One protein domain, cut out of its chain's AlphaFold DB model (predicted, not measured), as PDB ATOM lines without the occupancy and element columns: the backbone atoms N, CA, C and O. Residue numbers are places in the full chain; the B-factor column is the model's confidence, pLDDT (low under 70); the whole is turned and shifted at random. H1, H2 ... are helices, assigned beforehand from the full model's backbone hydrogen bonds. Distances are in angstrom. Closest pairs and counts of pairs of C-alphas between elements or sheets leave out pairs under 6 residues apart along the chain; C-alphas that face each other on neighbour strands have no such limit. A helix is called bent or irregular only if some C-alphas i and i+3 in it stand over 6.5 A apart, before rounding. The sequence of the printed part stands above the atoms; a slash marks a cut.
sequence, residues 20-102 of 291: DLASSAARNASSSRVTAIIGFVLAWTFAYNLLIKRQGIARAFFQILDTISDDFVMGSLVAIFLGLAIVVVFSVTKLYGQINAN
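This is residues 20 to 102 of the 291 residues of an uncharacterized protein of Pirellula staleyi (strain ATCC 27377 / DSM 6068 / ICPB 4128) (UniProt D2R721). Two long helices, H1 and H3, meet near the end of H1 and the beginning of H3 and make an L, with the short helix H2 at the corner. Residues 20 to 40 of H1 stick out as one arm and residues 73 to 102, almost wholly H3, as the other. The printed part has 83 residues with three named helices in the order H1, H2, H3 and no named strand; the class is all helix. The whole is extended, with a radius of gyration of the C-alphas of 20.9 A, and flat, spanning 60 by 48 by 16 A.

Start with H1, residues 20 to 51, and look at its residues 46 to 50, which alone touch H2, residues 57 to 62. The closest C-alphas there are those of Asn 49 and Ala 60, 5.1 A apart. H1 and H2 run opposite ways at a steep tilt of 52 degrees. Next find H3, residues 64 to 101, whose residues 64 to 68 alone touch H1, at its residues 42 to 49. Their closest C-alphas, of Thr 45 and Ile 64, are 6.0 A apart, and the lines of H1 and H3 are about perpendicular, at 78 degrees. H2 and H3 meet only through their link. In H1 and H2 every O i to N i+4 pair is within hydrogen-bond range; in H3, 31 of 34 are.

Find C-alpha 20 at (69.646, -35.250, 19.177); from there H1 runs 46.1 A to C-alpha 51 at (27.234, -26.734, 35.143). H2, six residues, follows from 57 to 62. H3 then runs 52.1 A from C-alpha 64 to C-alpha 101 at (60.703, -9.208, 69.172). It is neither bent nor irregular, but only just: C-alphas 69 and 72 are 6.2 A apart.

The two C-alphas farthest apart, of Ala 58 and Asn 102, are 63.1 A apart. The printed part has no cut, and the links H1 to H2 and H2 to H3 are tight. Look for low confidence at residues 20 to 30, with pLDDT under 70; the mean pLDDT of the printed part is 81.9.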
ATOM      1  N   ASP A  20      70.746 -35.599  20.084       58.47
ATOM      2  CA  ASP A  20      69.646 -35.250  19.177       58.47
ATOM      3  C   ASP A  20      68.368 -36.064  19.462       58.47
ATOM      4  O   ASP A  20      67.260 -35.516  19.465       58.47
ATOM      5  N   LEU A  21      68.505 -37.346  19.821       59.50
ATOM      6  CA  LEU A  21      67.397 -38.191  20.285       59.50
ATOM      7  C   LEU A  21      66.853 -37.758  21.654       59.50
ATOM      8  O   LEU A  21      65.637 -37.713  21.842       59.50
ATOM      9  N   ALA A  22      67.722 -37.396  22.603       59.16
ATOM     10  CA  ALA A  22      67.300 -36.910  23.919       59.16
ATOM     11  C   ALA A  22      66.601 -35.541  23.837       59.16
ATOM     12  O   ALA A  22      65.599 -35.320  24.520       59.16
ATOM     13  N   SER A  23      67.076 -34.638  22.973       58.94
ATOM     14  CA  SER A  23      66.443 -33.330  22.756       58.94
ATOM     15  C   SER A  23      65.106 -33.442  22.010       58.94
ATOM     16  O   SER A  23      64.154 -32.736  22.352       58.94
ATOM     17  N   SER A  24      64.983 -34.384  21.067       59.91
ATOM     18  CA  SER A  24      63.730 -34.675  20.355       59.91
ATOM     19  C   SER A  24      62.695 -35.365  21.251       59.91
ATOM     20  O   SER A  24      61.520 -34.996  21.235       59.91
ATOM     21  N   ALA A  25      63.116 -36.304  22.105       58.62
ATOM     22  CA  ALA A  25      62.243 -36.933  23.097       58.62
ATOM     23  C   ALA A  25      61.761 -35.932  24.164       58.62
ATOM     24  O   ALA A  25      60.585 -35.944  24.530       58.62
ATOM     25  N   ALA A  26      62.626 -35.014  24.614       58.78
ATOM     26  CA  ALA A  26      62.251 -33.944  25.541       58.78
ATOM     27  C   ALA A  26      61.267 -32.937  24.916       58.78
ATOM     28  O   ALA A  26      60.312 -32.523  25.578       58.78
ATOM     29  N   ARG A  27      61.440 -32.587  23.632       58.50
ATOM     30  CA  ARG A  27      60.501 -31.730  22.882       58.50
ATOM     31  C   ARG A  27      59.136 -32.394  22.684       58.50
ATOM     32  O   ARG A  27      58.117 -31.751  22.921       58.50
ATOM     33  N   ASN A  28      59.100 -33.681  22.342       61.72
ATOM     34  CA  ASN A  28      57.845 -34.420  22.167       61.72
ATOM     35  C   ASN A  28      57.111 -34.648  23.500       61.72
ATOM     36  O   ASN A  28      55.890 -34.496  23.568       61.72
ATOM     37  N   ALA A  29      57.842 -34.930  24.584       61.31
ATOM     38  CA  ALA A  29      57.270 -35.039  25.926       61.31
ATOM     39  C   ALA A  29      56.730 -33.693  26.444       61.31
ATOM     40  O   ALA A  29      55.689 -33.654  27.097       61.31
ATOM     41  N   SER A  30      57.406 -32.584  26.129       68.00
ATOM     42  CA  SER A  30      56.929 -31.226  26.414       68.00
ATOM     43  C   SER A  30      55.659 -30.894  25.621       68.00
ATOM     44  O   SER A  30      54.690 -30.420  26.212       68.00
ATOM     45  N   SER A  31      55.620 -31.213  24.324       73.44
ATOM     46  CA  SER A  31      54.458 -30.972  23.462       73.44
ATOM     47  C   SER A  31      53.227 -31.767  23.914       73.44
ATOM     48  O   SER A  31      52.161 -31.182  24.085       73.44
ATOM     49  N   SER A  32      53.382 -33.058  24.227       79.50
ATOM     50  CA  SER A  32      52.281 -33.900  24.716       79.50
ATOM     51  C   SER A  32      51.695 -33.403  26.044       79.50
ATOM     52  O   SER A  32      50.475 -33.385  26.209       79.50
ATOM     53  N   ARG A  33      52.538 -32.924  26.972       80.81
ATOM     54  CA  ARG A  33      52.073 -32.325  28.235       80.81
ATOM     55  C   ARG A  33      51.296 -31.035  28.007       80.81
ATOM     56  O   ARG A  33      50.251 -30.854  28.619       80.81
ATOM     57  N   VAL A  34      51.777 -30.160  27.126       82.19
ATOM     58  CA  VAL A  34      51.082 -28.905  26.799       82.19
ATOM     59  C   VAL A  34      49.719 -29.197  26.172       82.19
ATOM     60  O   VAL A  34      48.723 -28.624  26.604       82.19
ATOM     61  N   THR A  35      49.639 -30.139  25.230       84.31
ATOM     62  CA  THR A  35      48.363 -30.553  24.628       84.31
ATOM     63  C   THR A  35      47.409 -31.153  25.662       84.31
ATOM     64  O   THR A  35      46.225 -30.834  25.642       84.31
ATOM     65  N   ALA A  36      47.909 -31.969  26.597       87.88
ATOM     66  CA  ALA A  36      47.094 -32.524  27.678       87.88
ATOM     67  C   ALA A  36      46.566 -31.437  28.630       87.88
ATOM     68  O   ALA A  36      45.395 -31.470  28.999       87.88
ATOM     69  N   ILE A  37      47.394 -30.447  28.982       87.75
ATOM     70  CA  ILE A  37      46.994 -29.315  29.831       87.75
ATOM     71  C   ILE A  37      45.935 -28.465  29.125       87.75
ATOM     72  O   ILE A  37      44.908 -28.161  29.724       87.75
ATOM     73  N   ILE A  38      46.141 -28.126  27.850       86.81
ATOM     74  CA  ILE A  38      45.162 -27.363  27.064       86.81
ATOM     75  C   ILE A  38      43.852 -28.147  26.950       86.81
ATOM     76  O   ILE A  38      42.788 -27.593  27.208       86.81
ATOM     77  N   GLY A  39      43.919 -29.439  26.621       88.19
ATOM     78  CA  GLY A  39      42.741 -30.301  26.536       88.19
ATOM     79  C   GLY A  39      41.971 -30.366  27.855       88.19
ATOM     80  O   GLY A  39      40.747 -30.260  27.853       88.19
ATOM     81  N   PHE A  40      42.680 -30.463  28.982       91.44
ATOM     82  CA  PHE A  40      42.075 -30.437  30.310       91.44
ATOM     83  C   PHE A  40      41.410 -29.092  30.619       91.44
ATOM     84  O   PHE A  40      40.265 -29.077  31.061       91.44
ATOM     85  N   VAL A  41      42.082 -27.967  30.343       88.38
ATOM     86  CA  VAL A  41      41.514 -26.623  30.546       88.38
ATOM     87  C   VAL A  41      40.254 -26.439  29.702       88.38
ATOM     88  O   VAL A  41      39.232 -26.030  30.237       88.38
ATOM     89  N   LEU A  42      40.278 -26.816  28.420       87.50
ATOM     90  CA  LEU A  42      39.112 -26.718  27.534       87.50
ATOM     91  C   LEU A  42      37.949 -27.600  28.010       87.50
ATOM     92  O   LEU A  42      36.806 -27.144  28.043       87.50
ATOM     93  N   ALA A  43      38.230 -28.844  28.411       89.44
ATOM     94  CA  ALA A  43      37.219 -29.750  28.955       89.44
ATOM     95  C   ALA A  43      36.622 -29.214  30.268       89.44
ATOM     96  O   ALA A  43      35.411 -29.285  30.479       89.44
ATOM     97  N   TRP A  44      37.459 -28.626  31.124       90.62
ATOM     98  CA  TRP A  44      37.032 -28.014  32.376       90.62
ATOM     99  C   TRP A  44      36.187 -26.761  32.145       90.62
ATOM    100  O   TRP A  44      35.128 -26.614  32.752       90.62
ATOM    101  N   THR A  45      36.590 -25.882  31.226       87.56
ATOM    102  CA  THR A  45      35.803 -24.707  30.837       87.56
ATOM    103  C   THR A  45      34.457 -25.110  30.245       87.56
ATOM    104  O   THR A  45      33.437 -24.504  30.569       87.56
ATOM    105  N   PHE A  46      34.423 -26.158  29.421       85.75
ATOM    106  CA  PHE A  46      33.173 -26.691  28.892       85.75
ATOM    107  C   PHE A  46      32.249 -27.188  30.016       85.75
ATOM    108  O   PHE A  46      31.069 -26.831  30.049       85.75
ATOM    109  N   ALA A  47      32.788 -27.941  30.982       87.81
ATOM    110  CA  ALA A  47      32.042 -28.378  32.160       87.81
ATOM    111  C   ALA A  47      31.558 -27.191  33.012       87.81
ATOM    112  O   ALA A  47      30.413 -27.185  33.456       87.81
ATOM    113  N   TYR A  48      32.381 -26.154  33.189       86.31
ATOM    114  CA  TYR A  48      32.008 -24.920  33.886       86.31
ATOM    115  C   TYR A  48      30.854 -24.188  33.179       86.31
ATOM    116  O   TYR A  48      29.874 -23.812  33.824       86.31
ATOM    117  N   ASN A  49      30.910 -24.050  31.852       87.75
ATOM    118  CA  ASN A  49      29.837 -23.432  31.066       87.75
ATOM    119  C   ASN A  49      28.516 -24.210  31.179       87.75
ATOM    120  O   ASN A  49      27.437 -23.616  31.266       87.75
ATOM    121  N   LEU A  50      28.591 -25.540  31.215       88.00
ATOM    122  CA  LEU A  50      27.416 -26.401  31.303       88.00
ATOM    123  C   LEU A  50      26.821 -26.436  32.720       88.00
ATOM    124  O   LEU A  50      25.606 -26.331  32.877       88.00
ATOM    125  N   LEU A  51      27.662 -26.547  33.751       88.88
ATOM    126  CA  LEU A  51      27.234 -26.734  35.143       88.88
ATOM    127  C   LEU A  51      26.974 -25.413  35.876       88.88
ATOM    128  O   LEU A  51      25.970 -25.292  36.578       88.88
ATOM    129  N   ILE A  52      27.862 -24.428  35.720       86.50
ATOM    130  CA  ILE A  52      27.804 -23.157  36.454       86.50
ATOM    131  C   ILE A  52      27.009 -22.118  35.666       86.50
ATOM    132  O   ILE A  52      26.042 -21.569  36.192       86.50
ATOM    133  N   LYS A  53      27.334 -21.901  34.381       84.00
ATOM    134  CA  LYS A  53      26.580 -20.954  33.531       84.00
ATOM    135  C   LYS A  53      25.248 -21.510  33.010       84.00
ATOM    136  O   LYS A  53      24.489 -20.765  32.392       84.00
ATOM    137  N   ARG A  54      24.958 -22.798  33.241       86.94
ATOM    138  CA  ARG A  54      23.734 -23.499  32.795       86.94
ATOM    139  C   ARG A  54      23.441 -23.324  31.300       86.94
ATOM    140  O   ARG A  54      22.291 -23.182  30.887       86.94
ATOM    141  N   GLN A  55      24.486 -23.300  30.479       85.69
ATOM    142  CA  GLN A  55      24.349 -23.121  29.037       85.69
ATOM    143  C   GLN A  55      24.045 -24.452  28.345       85.69
ATOM    144  O   GLN A  55      24.555 -25.503  28.728       85.69
ATOM    145  N   GLY A  56      23.237 -24.411  27.282       86.56
ATOM    146  CA  GLY A  56      23.030 -25.576  26.420       86.56
ATOM    147  C   GLY A  56      24.336 -26.020  25.749       86.56
ATOM    148  O   GLY A  56      25.191 -25.187  25.449       86.56
ATOM    149  N   ILE A  57      24.460 -27.320  25.469       84.25
ATOM    150  CA  ILE A  57      25.687 -27.990  24.984       84.25
ATOM    151  C   ILE A  57      26.379 -27.228  23.839       84.25
ATOM    152  O   ILE A  57      27.579 -26.976  23.902       84.25
ATOM    153  N   ALA A  58      25.627 -26.808  22.816       81.50
ATOM    154  CA  ALA A  58      26.191 -26.093  21.670       81.50
ATOM    155  C   ALA A  58      26.753 -24.713  22.057       81.50
ATOM    156  O   ALA A  58      27.847 -24.342  21.641       81.50
ATOM    157  N   ARG A  59      26.031 -23.964  22.896       78.06
ATOM    158  CA  ARG A  59      26.447 -22.626  23.340       78.06
ATOM    159  C   ARG A  59      27.650 -22.706  24.283       78.06
ATOM    160  O   ARG A  59      28.576 -21.916  24.140       78.06
ATOM    161  N   ALA A  60      27.670 -23.716  25.155       76.75
ATOM    162  CA  ALA A  60      28.771 -23.989  26.072       76.75
ATOM    163  C   ALA A  60      30.091 -24.289  25.347       76.75
ATOM    164  O   ALA A  60      31.137 -23.902  25.860       76.75
ATOM    165  N   PHE A  61      30.047 -24.937  24.172       84.56
ATOM    166  CA  PHE A  61      31.224 -25.227  23.344       84.56
ATOM    167  C   PHE A  61      31.766 -23.983  22.627       84.56
ATOM    168  O   PHE A  61      32.965 -23.722  22.667       84.56
ATOM    169  N   PHE A  62      30.895 -23.181  22.005       85.94
ATOM    170  CA  PHE A  62      31.332 -21.977  21.286       85.94
ATOM    171  C   PHE A  62      31.796 -20.850  22.217       85.94
ATOM    172  O   PHE A  62      32.677 -20.087  21.840       85.94
ATOM    173  N   GLN A  63      31.275 -20.781  23.446       84.44
ATOM    174  CA  GLN A  63      31.666 -19.770  24.439       84.44
ATOM    175  C   GLN A  63      32.830 -20.202  25.343       84.44
ATOM    176  O   GLN A  63      33.076 -19.578  26.372       84.44
ATOM    177  N   ILE A  64      33.566 -21.268  25.004       84.50
ATOM    178  CA  ILE A  64      34.759 -21.669  25.772       84.50
ATOM    179  C   ILE A  64      35.805 -20.548  25.769       84.50
ATOM    180  O   ILE A  64      36.350 -20.219  26.819       84.50
ATOM    181  N   LEU A  65      36.063 -19.946  24.604       80.94
ATOM    182  CA  LEU A  65      37.046 -18.870  24.450       80.94
ATOM    183  C   LEU A  65      36.642 -17.608  25.221       80.94
ATOM    184  O   LEU A  65      37.475 -17.060  25.940       80.94
ATOM    185  N   ASP A  66      35.367 -17.225  25.153       79.88
ATOM    186  CA  ASP A  66      34.832 -16.076  25.892       79.88
ATOM    187  C   ASP A  66      34.906 -16.309  27.408       79.88
ATOM    188  O   ASP A  66      35.363 -15.447  28.145       79.88
ATOM    189  N   THR A  67      34.553 -17.504  27.901       80.31
ATOM    190  CA  THR A  67      34.683 -17.831  29.333       80.31
ATOM    191  C   THR A  67      36.146 -17.856  29.793       80.31
ATOM    192  O   THR A  67      36.443 -17.451  30.917       80.31
ATOM    193  N   ILE A  68      37.082 -18.315  28.950       81.69
ATOM    194  CA  ILE A  68      38.518 -18.253  29.268       81.69
ATOM    195  C   ILE A  68      38.982 -16.801  29.374       81.69
ATOM    196  O   ILE A  68      39.624 -16.453  30.363       81.69
ATOM    197  N   SER A  69      38.646 -15.967  28.390       80.06
ATOM    198  CA  SER A  69      39.042 -14.555  28.345       80.06
ATOM    199  C   SER A  69      38.404 -13.728  29.462       80.06
ATOM    200  O   SER A  69      39.100 -13.013  30.177       80.06
ATOM    201  N   ASP A  70      37.094 -13.826  29.642       78.38
ATOM    202  CA  ASP A  70      36.372 -12.843  30.448       78.38
ATOM    203  C   ASP A  70      36.244 -13.286  31.902       78.38
ATOM    204  O   ASP A  70      36.466 -12.481  32.801       78.38
ATOM    205  N   ASP A  71      35.974 -14.567  32.168       78.56
ATOM    206  CA  ASP A  71      35.776 -15.031  33.545       78.56
ATOM    207  C   ASP A  71      37.061 -15.576  34.158       78.56
ATOM    208  O   ASP A  71      37.422 -15.216  35.280       78.56
ATOM    209  N   PHE A  72      37.772 -16.453  33.442       83.69
ATOM    210  CA  PHE A  72      38.959 -17.085  34.007       83.69
ATOM    211  C   PHE A  72      40.147 -16.139  34.052       83.69
ATOM    212  O   PHE A  72      40.786 -16.068  35.099       83.69
ATOM    213  N   VAL A  73      40.458 -15.400  32.983       83.50
ATOM    214  CA  VAL A  73      41.578 -14.444  33.029       83.50
ATOM    215  C   VAL A  73      41.260 -13.303  33.987       83.50
ATOM    216  O   VAL A  73      42.095 -13.016  34.842       83.50
ATOM    217  N   MET A  74      40.063 -12.706  33.937       79.44
ATOM    218  CA  MET A  74      39.738 -11.614  34.859       79.44
ATOM    219  C   MET A  74      39.671 -12.090  36.315       79.44
ATOM    220  O   MET A  74      40.284 -11.477  37.192       79.44
ATOM    221  N   GLY A  75      39.017 -13.225  36.580       79.44
ATOM    222  CA  GLY A  75      38.978 -13.832  37.911       79.44
ATOM    223  C   GLY A  75      40.370 -14.210  38.426       79.44
ATOM    224  O   GLY A  75      40.685 -13.962  39.590       79.44
ATOM    225  N   SER A  76      41.240 -14.733  37.555       84.44
ATOM    226  CA  SER A  76      42.628 -15.061  37.905       84.44
ATOM    227  C   SER A  76      43.455 -13.813  38.183       84.44
ATOM    228  O   SER A  76      44.215 -13.805  39.144       84.44
ATOM    229  N   LEU A  77      43.308 -12.750  37.388       84.12
ATOM    230  CA  LEU A  77      43.997 -11.482  37.626       84.12
ATOM    231  C   LEU A  77      43.605 -10.903  38.983       84.12
ATOM    232  O   LEU A  77      44.486 -10.582  39.777       84.12
ATOM    233  N   VAL A  78      42.306 -10.838  39.288       83.38
ATOM    234  CA  VAL A  78      41.817 -10.367  40.594       83.38
ATOM    235  C   VAL A  78      42.382 -11.224  41.728       83.38
ATOM    236  O   VAL A  78      42.903 -10.679  42.701       83.38
ATOM    237  N   ALA A  79      42.355 -12.553  41.594       83.62
ATOM    238  CA  ALA A  79      42.906 -13.461  42.597       83.62
ATOM    239  C   ALA A  79      44.423 -13.288  42.784       83.62
ATOM    240  O   ALA A  79      44.904 -13.295  43.917       83.62
ATOM    241  N   ILE A  80      45.179 -13.087  41.699       87.19
ATOM    242  CA  ILE A  80      46.623 -12.827  41.742       87.19
ATOM    243  C   ILE A  80      46.903 -11.495  42.440       87.19
ATOM    244  O   ILE A  80      47.731 -11.456  43.347       87.19
ATOM    245  N   PHE A  81      46.213 -10.416  42.062       85.50
ATOM    246  CA  PHE A  81      46.396  -9.105  42.688       85.50
ATOM    247  C   PHE A  81      46.056  -9.137  44.179       85.50
ATOM    248  O   PHE A  81      46.828  -8.625  44.990       85.50
ATOM    249  N   LEU A  82      44.950  -9.783  44.552       83.31
ATOM    250  CA  LEU A  82      44.561  -9.940  45.950       83.31
ATOM    251  C   LEU A  82      45.573 -10.799  46.719       83.31
ATOM    252  O   LEU A  82      45.989 -10.426  47.814       83.31
ATOM    253  N   GLY A  83      46.021 -11.912  46.132       84.69
ATOM    254  CA  GLY A  83      47.052 -12.772  46.710       84.69
ATOM    255  C   GLY A  83      48.367 -12.028  46.942       84.69
ATOM    256  O   GLY A  83      48.939 -12.114  48.028       84.69
ATOM    257  N   LEU A  84      48.817 -11.231  45.970       88.38
ATOM    258  CA  LEU A  84      50.003 -10.380  46.103       88.38
ATOM    259  C   LEU A  84      49.827  -9.329  47.202       88.38
ATOM    260  O   LEU A  84      50.729  -9.158  48.022       88.38
ATOM    261  N   ALA A  85      48.672  -8.663  47.268       83.00
ATOM    262  CA  ALA A  85      48.383  -7.681  48.310       83.00
ATOM    263  C   ALA A  85      48.434  -8.305  49.715       83.00
ATOM    264  O   ALA A  85      49.067  -7.750  50.616       83.00
ATOM    265  N   ILE A  86      47.845  -9.494  49.890       84.56
ATOM    266  CA  ILE A  86      47.892 -10.249  51.149       84.56
ATOM    267  C   ILE A  86      49.338 -10.582  51.526       84.56
ATOM    268  O   ILE A  86      49.746 -10.335  52.661       84.56
ATOM    269  N   VAL A  87      50.128 -11.102  50.581       88.00
ATOM    270  CA  VAL A  87      51.541 -11.438  50.818       88.00
ATOM    271  C   VAL A  87      52.334 -10.202  51.235       88.00
ATOM    272  O   VAL A  87      53.134 -10.286  52.168       88.00
ATOM    273  N   VAL A  88      52.098  -9.051  50.601       86.44
ATOM    274  CA  VAL A  88      52.761  -7.787  50.950       86.44
ATOM    275  C   VAL A  88      52.409  -7.363  52.376       86.44
ATOM    276  O   VAL A  88      53.317  -7.149  53.179       86.44
ATOM    277  N   VAL A  89      51.121  -7.293  52.730       85.56
ATOM    278  CA  VAL A  89      50.706  -6.868  54.080       85.56
ATOM    279  C   VAL A  89      51.216  -7.831  55.151       85.56
ATOM    280  O   VAL A  89      51.725  -7.397  56.191       85.56
ATOM    281  N   PHE A  90      51.124  -9.135  54.891       86.94
ATOM    282  CA  PHE A  90      51.635 -10.155  55.797       86.94
ATOM    283  C   PHE A  90      53.145 -10.010  55.994       86.94
ATOM    284  O   PHE A  90      53.609  -9.990  57.131       86.94
ATOM    285  N   SER A  91      53.908  -9.838  54.910       87.38
ATOM    286  CA  SER A  91      55.366  -9.673  54.964       87.38
ATOM    287  C   SER A  91      55.770  -8.427  55.749       87.38
ATOM    288  O   SER A  91      56.653  -8.504  56.599       87.38
ATOM    289  N   VAL A  92      55.091  -7.297  55.526       87.25
ATOM    290  CA  VAL A  92      55.349  -6.041  56.253       87.25
ATOM    291  C   VAL A  92      55.047  -6.195  57.742       87.25
ATOM    292  O   VAL A  92      55.864  -5.822  58.585       87.25
ATOM    293  N   THR A  93      53.906  -6.794  58.086       87.06
ATOM    294  CA  THR A  93      53.514  -6.965  59.492       87.06
ATOM    295  C   THR A  93      54.410  -7.984  60.196       87.06
ATOM    296  O   THR A  93      54.760  -7.805  61.361       87.06
ATOM    297  N   LYS A  94      54.839  -9.032  59.483       88.56
ATOM    298  CA  LYS A  94      55.777 -10.039  59.990       88.56
ATOM    299  C   LYS A  94      57.157  -9.445  60.243       88.56
ATOM    300  O   LYS A  94      57.703  -9.655  61.323       88.56
ATOM    301  N   LEU A  95      57.693  -8.689  59.283       90.00
ATOM    302  CA  LEU A  95      58.952  -7.959  59.430       90.00
ATOM    303  C   LEU A  95      58.906  -7.061  60.663       90.00
ATOM    304  O   LEU A  95      59.826  -7.053  61.475       90.00
ATOM    305  N   TYR A  96      57.806  -6.340  60.844       86.94
ATOM    306  CA  TYR A  96      57.663  -5.510  62.025       86.94
ATOM    307  C   TYR A  96      57.603  -6.316  63.328       86.94
ATOM    308  O   TYR A  96      58.262  -5.958  64.305       86.94
ATOM    309  N   GLY A  97      56.853  -7.422  63.356       88.81
ATOM    310  CA  GLY A  97      56.830  -8.322  64.509       88.81
ATOM    311  C   GLY A  97      58.240  -8.791  64.888       88.81
ATOM    312  O   GLY A  97      58.608  -8.756  66.060       88.81
ATOM    313  N   GLN A  98      59.063  -9.131  63.890       90.25
ATOM    314  CA  GLN A  98      60.478  -9.467  64.079       90.25
ATOM    315  C   GLN A  98      61.294  -8.288  64.628       90.25
ATOM    316  O   GLN A  98      62.115  -8.482  65.524       90.25
ATOM    317  N   ILE A  99      61.050  -7.064  64.141       91.12
ATOM    318  CA  ILE A  99      61.713  -5.856  64.650       91.12
ATOM    319  C   ILE A  99      61.421  -5.681  66.146       91.12
ATOM    320  O   ILE A  99      62.349  -5.477  66.931       91.12
ATOM    321  N   ASN A 100      60.164  -5.828  66.566       89.38
ATOM    322  CA  ASN A 100      59.796  -5.678  67.971       89.38
ATOM    323  C   ASN A 100      60.325  -6.801  68.861       89.38
ATOM    324  O   ASN A 100      60.804  -6.518  69.958       89.38
ATOM    325  N   ALA A 101      60.285  -8.046  68.393       90.12
ATOM    326  CA  ALA A 101      60.703  -9.208  69.172       90.12
ATOM    327  C   ALA A 101      62.228  -9.333  69.350       90.12
ATOM    328  O   ALA A 101      62.681 -10.102  70.198       90.12
ATOM    329  N   ASN A 102      63.032  -8.590  68.585       90.50
ATOM    330  CA  ASN A 102      64.490  -8.644  68.661       90.50
ATOM    331  C   ASN A 102      65.079  -7.328  69.191       90.50
ATOM    332  O   ASN A 102      64.951  -6.272  68.578       90.50
TER     333      ASN A 102